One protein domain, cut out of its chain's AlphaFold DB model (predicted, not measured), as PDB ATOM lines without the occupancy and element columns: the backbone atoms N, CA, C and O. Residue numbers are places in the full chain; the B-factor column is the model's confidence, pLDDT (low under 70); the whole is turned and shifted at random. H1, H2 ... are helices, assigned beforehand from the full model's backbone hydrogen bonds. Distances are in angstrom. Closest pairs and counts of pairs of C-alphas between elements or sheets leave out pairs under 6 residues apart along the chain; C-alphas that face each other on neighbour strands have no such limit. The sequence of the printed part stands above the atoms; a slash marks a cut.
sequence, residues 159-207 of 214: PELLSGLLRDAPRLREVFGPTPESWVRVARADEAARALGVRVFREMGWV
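Overview. This is residues 159 to 207 of the 214 residues of an uncharacterized protein of Streptomyces boncukensis (UniProt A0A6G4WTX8). The longest helix, H4, and the short H2 lie side by side, running opposite ways, with H3 across one end of the pair. H1 meets the beginning of H3 at about a right angle, away from H4. The 49 printed residues include four named helices, in order H1 to H4, and no named strand: all helix, compact, radius of gyration of the C-alphas 9.7 A, spans 25 by 23 by 15 A.

Along the chain. H4, residues 191 to 203, is 18.5 A long and ends at C-alpha 203 (27.133, 18.509, -0.820). H2 is residues 170 to 176, 10.1 A; H3 is 180 to 189, 14.3 A; H1 is 159 to 168, 14.2 A, from C-alpha 159 (47.528, 8.205, -0.869).

Arrangement. H4 touches H2 at a shallow tilt of 18 degrees, closest C-alphas Val 175 and Ala 193, 6.1 A. H3 touches H2 at a steep 50 degrees, Phe 176 to Trp 183, 4.5 A between C-alphas. H1 touches H3 about perpendicular, 87 degrees, C-alphas of Leu 162 and Pro 180 5.4 A apart. H1 and H4 are apart. In all four helices every O i to N i+4 pair is within hydrogen-bond range.

Size, cuts and confidence. The printed part has no cut, its links are tight, and no printed residue is under 70.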
ATOM      1  N   PRO A 159      48.185   9.386  -0.314       97.56
ATOM      2  CA  PRO A 159      47.528   8.205  -0.869       97.56
ATOM      3  C   PRO A 159      46.448   7.617   0.046       97.56
ATOM      4  O   PRO A 159      45.366   7.280  -0.442       97.56
ATOM      5  N   GLU A 160      46.677   7.548   1.364       97.81
ATOM      6  CA  GLU A 160      45.664   7.038   2.299       97.81
ATOM      7  C   GLU A 160      44.475   7.993   2.424       97.81
ATOM      8  O   GLU A 160      43.323   7.557   2.404       97.81
ATOM      9  N   LEU A 161      44.737   9.303   2.525       97.31
ATOM     10  CA  LEU A 161      43.687  10.323   2.579       97.31
ATOM     11  C   LEU A 161      42.799  10.281   1.334       97.31
ATOM     12  O   LEU A 161      41.576  10.200   1.451       97.31
ATOM     13  N   LEU A 162      43.410  10.304   0.150       98.19
ATOM     14  CA  LEU A 162      42.690  10.281  -1.120       98.19
ATOM     15  C   LEU A 162      41.919   8.971  -1.294       98.19
ATOM     16  O   LEU A 162      40.759   9.005  -1.693       98.19
ATOM     17  N   SER A 163      42.507   7.831  -0.916       97.69
ATOM     18  CA  SER A 163      41.805   6.541  -0.927       97.69
ATOM     19  C   SER A 163      40.572   6.555  -0.023       97.69
ATOM     20  O   SER A 163      39.521   6.044  -0.408       97.69
ATOM     21  N   GLY A 164      40.673   7.159   1.166       96.31
ATOM     22  CA  GLY A 164      39.542   7.338   2.076       96.31
ATOM     23  C   GLY A 164      38.435   8.203   1.473       96.31
ATOM     24  O   GLY A 164      37.286   7.780   1.427       96.31
ATOM     25  N   LEU A 165      38.784   9.373   0.932       96.94
ATOM     26  CA  LEU A 165      37.819  10.274   0.287       96.94
ATOM     27  C   LEU A 165      37.119   9.605  -0.904       96.94
ATOM     28  O   LEU A 165      35.895   9.664  -1.018       96.94
ATOM     29  N   LEU A 166      37.887   8.930  -1.763       97.88
ATOM     30  CA  LEU A 166      37.365   8.195  -2.912       97.88
ATOM     31  C   LEU A 166      36.456   7.043  -2.488       97.88
ATOM     32  O   LEU A 166      35.466   6.787  -3.168       97.88
ATOM     33  N   ARG A 167      36.757   6.345  -1.386       96.06
ATOM     34  CA  ARG A 167      35.893   5.292  -0.829       96.06
ATOM     35  C   ARG A 167      34.564   5.871  -0.348       96.06
ATOM     36  O   ARG A 167      33.515   5.339  -0.710       96.06
ATOM     37  N   ASP A 168      34.636   6.959   0.412       94.75
ATOM     38  CA  ASP A 168      33.509   7.558   1.128       94.75
ATOM     39  C   ASP A 168      32.526   8.311   0.206       94.75
ATOM     40  O   ASP A 168      31.361   8.473   0.571       94.75
ATOM     41  N   ALA A 169      32.959   8.759  -0.982       95.31
ATOM     42  CA  ALA A 169      32.111   9.460  -1.951       95.31
ATOM     43  C   ALA A 169      32.286   8.917  -3.388       95.31
ATOM     44  O   ALA A 169      33.231   9.300  -4.081       95.31
ATOM     45  N   PRO A 170      31.340   8.100  -3.898       96.00
ATOM     46  CA  PRO A 170      31.365   7.600  -5.277       96.00
ATOM     47  C   PRO A 170      31.494   8.698  -6.336       96.00
ATOM     48  O   PRO A 170      32.250   8.542  -7.290       96.00
ATOM     49  N   ARG A 171      30.847   9.848  -6.117       97.50
ATOM     50  CA  ARG A 171      30.914  11.009  -7.013       97.50
ATOM     51  C   ARG A 171      32.329  11.581  -7.154       97.50
ATOM     52  O   ARG A 171      32.672  12.115  -8.202       97.50
ATOM     53  N   LEU A 172      33.191  11.435  -6.144       98.00
ATOM     54  CA  LEU A 172      34.603  11.801  -6.287       98.00
ATOM     55  C   LEU A 172      35.343  10.854  -7.238       98.00
ATOM     56  O   LEU A 172      36.211  11.318  -7.970       98.00
ATOM     57  N   ARG A 173      34.983   9.563  -7.288       98.19
ATOM     58  CA  ARG A 173      35.561   8.613  -8.258       98.19
ATOM     59  C   ARG A 173      35.151   8.939  -9.690       98.19
ATOM     60  O   ARG A 173      35.953   8.759 -10.596       98.19
ATOM     61  N   GLU A 174      33.936   9.440  -9.891       98.06
ATOM     62  CA  GLU A 174      33.476   9.912 -11.204       98.06
ATOM     63  C   GLU A 174      34.276  11.131 -11.680       98.06
ATOM     64  O   GLU A 174      34.631  11.214 -12.851       98.06
ATOM     65  N   VAL A 175      34.598  12.057 -10.768       98.31
ATOM     66  CA  VAL A 175      35.356  13.278 -11.092       98.31
ATOM     67  C   VAL A 175      36.844  12.991 -11.292       98.31
ATOM     68  O   VAL A 175      37.451  13.473 -12.242       98.31
ATOM     69  N   PHE A 176      37.452  12.233 -10.381       98.50
ATOM     70  CA  PHE A 176      38.907  12.118 -10.262       98.50
ATOM     71  C   PHE A 176      39.465  10.764 -10.705       98.50
ATOM     72  O   PHE A 176      40.674  10.624 -10.868       98.50
ATOM     73  N   GLY A 177      38.602   9.777 -10.934       98.25
ATOM     74  CA  GLY A 177      38.983   8.386 -11.143       98.25
ATOM     75  C   GLY A 177      39.065   7.584  -9.835       98.25
ATOM     76  O   GLY A 177      38.916   8.125  -8.737       98.25
ATOM     77  N   PRO A 178      39.262   6.258  -9.931       97.94
ATOM     78  CA  PRO A 178      39.092   5.351  -8.798       97.94
ATOM     79  C   PRO A 178      40.293   5.290  -7.846       97.94
ATOM     80  O   PRO A 178      40.165   4.699  -6.776       97.94
ATOM     81  N   THR A 179      41.444   5.863  -8.212       98.44
ATOM     82  CA  THR A 179      42.693   5.748  -7.438       98.44
ATOM     83  C   THR A 179      43.296   7.108  -7.070       98.44
ATOM     84  O   THR A 179      43.065   8.094  -7.783       98.44
ATOM     85  N   PRO A 180      44.120   7.190  -6.007       98.38
ATOM     86  CA  PRO A 180      44.873   8.400  -5.674       98.38
ATOM     87  C   PRO A 180      45.715   8.948  -6.835       98.38
ATOM     88  O   PRO A 180      45.801  10.158  -7.026       98.38
ATOM     89  N   GLU A 181      46.302   8.080  -7.656       98.44
ATOM     90  CA  GLU A 181      47.118   8.473  -8.809       98.44
ATOM     91  C   GLU A 181      46.252   9.129  -9.885       98.44
ATOM     92  O   GLU A 181      46.621  10.173 -10.430       98.44
ATOM     93  N   SER A 182      45.075   8.552 -10.164       98.38
ATOM     94  CA  SER A 182      44.108   9.164 -11.076       98.38
ATOM     95  C   SER A 182      43.633  10.517 -10.553       98.38
ATOM     96  O   SER A 182      43.630  11.481 -11.320       98.38
ATOM     97  N   TRP A 183      43.386  10.620  -9.242       98.69
ATOM     98  CA  TRP A 183      43.029  11.876  -8.602       98.69
ATOM     99  C   TRP A 183      44.091  12.936  -8.811       98.69
ATOM    100  O   TRP A 183      43.783  14.013  -9.313       98.69
ATOM    101  N   VAL A 184      45.345  12.643  -8.465       98.50
ATOM    102  CA  VAL A 184      46.436  13.611  -8.594       98.50
ATOM    103  C   VAL A 184      46.612  14.026 -10.051       98.50
ATOM    104  O   VAL A 184      46.748  15.215 -10.336       98.50
ATOM    105  N   ARG A 185      46.568  13.074 -10.989       98.50
ATOM    106  CA  ARG A 185      46.691  13.355 -12.425       98.50
ATOM    107  C   ARG A 185      45.586  14.293 -12.916       98.50
ATOM    108  O   ARG A 185      45.896  15.298 -13.552       98.50
ATOM    109  N   VAL A 186      44.322  13.985 -12.619       98.44
ATOM    110  CA  VAL A 186      43.170  14.797 -13.045       98.44
ATOM    111  C   VAL A 186      43.189  16.156 -12.355       98.44
ATOM    112  O   VAL A 186      43.133  17.186 -13.021       98.44
ATOM    113  N   ALA A 187      43.361  16.182 -11.034       98.06
ATOM    114  CA  ALA A 187      43.379  17.412 -10.258       98.06
ATOM    115  C   ALA A 187      44.517  18.356 -10.666       98.06
ATOM    116  O   ALA A 187      44.363  19.558 -10.508       98.06
ATOM    117  N   ARG A 188      45.641  17.862 -11.202       97.88
ATOM    118  CA  ARG A 188      46.710  18.716 -11.755       97.88
ATOM    119  C   ARG A 188      46.354  19.312 -13.112       97.88
ATOM    120  O   ARG A 188      46.735  20.445 -13.385       97.88
ATOM    121  N   ALA A 189      45.653  18.553 -13.947       97.81
ATOM    122  CA  ALA A 189      45.340  18.939 -15.318       97.81
ATOM    123  C   ALA A 189      44.077  19.808 -15.435       97.81
ATOM    124  O   ALA A 189      43.986  20.607 -16.362       97.81
ATOM    125  N   ASP A 190      43.121  19.669 -14.513       97.94
ATOM    126  CA  ASP A 190      41.772  20.211 -14.681       97.94
ATOM    127  C   ASP A 190      41.303  21.015 -13.453       97.94
ATOM    128  O   ASP A 190      41.088  20.491 -12.355       97.94
ATOM    129  N   GLU A 191      41.137  22.325 -13.646       97.44
ATOM    130  CA  GLU A 191      40.586  23.228 -12.634       97.44
ATOM    131  C   GLU A 191      39.099  23.002 -12.365       97.44
ATOM    132  O   GLU A 191      38.672  23.073 -11.209       97.44
ATOM    133  N   ALA A 192      38.319  22.687 -13.399       98.06
ATOM    134  CA  ALA A 192      36.904  22.390 -13.252       98.06
ATOM    135  C   ALA A 192      36.713  21.112 -12.428       98.06
ATOM    136  O   ALA A 192      35.862  21.091 -11.538       98.06
ATOM    137  N   ALA A 193      37.560  20.095 -12.622       98.19
ATOM    138  CA  ALA A 193      37.559  18.900 -11.779       98.19
ATOM    139  C   ALA A 193      37.844  19.234 -10.305       98.19
ATOM    140  O   ALA A 193      37.108  18.791  -9.422       98.19
ATOM    141  N   ARG A 194      38.844  20.085 -10.011       98.25
ATOM    142  CA  ARG A 194      39.094  20.561  -8.632       98.25
ATOM    143  C   ARG A 194      37.870  21.276  -8.053       98.25
ATOM    144  O   ARG A 194      37.479  20.995  -6.920       98.25
ATOM    145  N   ALA A 195      37.245  22.167  -8.822       97.88
ATOM    146  CA  ALA A 195      36.056  22.904  -8.394       97.88
ATOM    147  C   ALA A 195      34.848  21.981  -8.142       97.88
ATOM    148  O   ALA A 195      34.117  22.171  -7.166       97.88
ATOM    149  N   LEU A 196      34.658  20.958  -8.979       98.31
ATOM    150  CA  LEU A 196      33.643  19.921  -8.783       98.31
ATOM    151  C   LEU A 196      33.933  19.087  -7.534       98.31
ATOM    152  O   LEU A 196      33.026  18.886  -6.735       98.31
ATOM    153  N   GLY A 197      35.184  18.687  -7.297       98.06
ATOM    154  CA  GLY A 197      35.583  17.994  -6.069       98.06
ATOM    155  C   GLY A 197      35.234  18.772  -4.800       98.06
ATOM    156  O   GLY A 197      34.622  18.232  -3.879       98.06
ATOM    157  N   VAL A 198      35.533  20.074  -4.782       97.75
ATOM    158  CA  VAL A 198      35.157  20.965  -3.670       97.75
ATOM    159  C   VAL A 198      33.638  21.065  -3.508       97.75
ATOM    160  O   VAL A 198      33.139  21.118  -2.384       97.75
ATOM    161  N   ARG A 199      32.881  21.065  -4.610       97.94
ATOM    162  CA  ARG A 199      31.414  21.029  -4.560       97.94
ATOM    163  C   ARG A 199      30.911  19.738  -3.920       97.94
ATOM    164  O   ARG A 199      30.067  19.819  -3.036       97.94
ATOM    165  N   VAL A 200      31.481  18.591  -4.289       98.00
ATOM    166  CA  VAL A 200      31.134  17.297  -3.684       98.00
ATOM    167  C   VAL A 200      31.402  17.308  -2.178       98.00
ATOM    168  O   VAL A 200      30.544  16.879  -1.415       98.00
ATOM    169  N   PHE A 201      32.527  17.868  -1.711       97.44
ATOM    170  CA  PHE A 201      32.772  18.003  -0.266       97.44
ATOM    171  C   PHE A 201      31.658  18.777   0.454       97.44
ATOM    172  O   PHE A 201      31.248  18.388   1.546       97.44
ATOM    173  N   ARG A 202      31.149  19.856  -0.152       96.25
ATOM    174  CA  ARG A 202      30.061  20.665   0.423       96.25
ATOM    175  C   ARG A 202      28.728  19.925   0.423       96.25
ATOM    176  O   ARG A 202      28.050  19.920   1.441       96.25
ATOM    177  N   GLU A 203      28.373  19.289  -0.689       95.75
ATOM    178  CA  GLU A 203      27.133  18.509  -0.820       95.75
ATOM    179  C   GLU A 203      27.085  17.333   0.165       95.75
ATOM    180  O   GLU A 203      26.024  17.001   0.682       95.75
ATOM    181  N   MET A 204      28.242  16.741   0.471       94.62
ATOM    182  CA  MET A 204      28.375  15.671   1.462       94.62
ATOM    183  C   MET A 204      28.353  16.173   2.916       94.62
ATOM    184  O   MET A 204      28.445  15.361   3.837       94.62
ATOM    185  N   GLY A 205      28.278  17.489   3.146       95.38
ATOM    186  CA  GLY A 205      28.347  18.077   4.486       95.38
ATOM    187  C   GLY A 205      29.720  17.933   5.152       95.38
ATOM    188  O   GLY A 205      29.826  18.024   6.369       95.38
ATOM    189  N   TRP A 206      30.788  17.703   4.380       96.81
ATOM    190  CA  TRP A 206      32.135  17.464   4.913       96.81
ATOM    191  C   TRP A 206      32.927  18.742   5.179       96.81
ATOM    192  O   TRP A 206      34.096  18.658   5.539       96.81
ATOM    193  N   VAL A 207      32.350  19.925   4.975       96.81
ATOM    194  CA  VAL A 207      33.063  21.193   5.150       96.81
ATOM    195  C   VAL A 207      32.638  21.849   6.451       96.81
ATOM    196  O   VAL A 207      31.483  22.232   6.607       96.81
TER     197      VAL A 207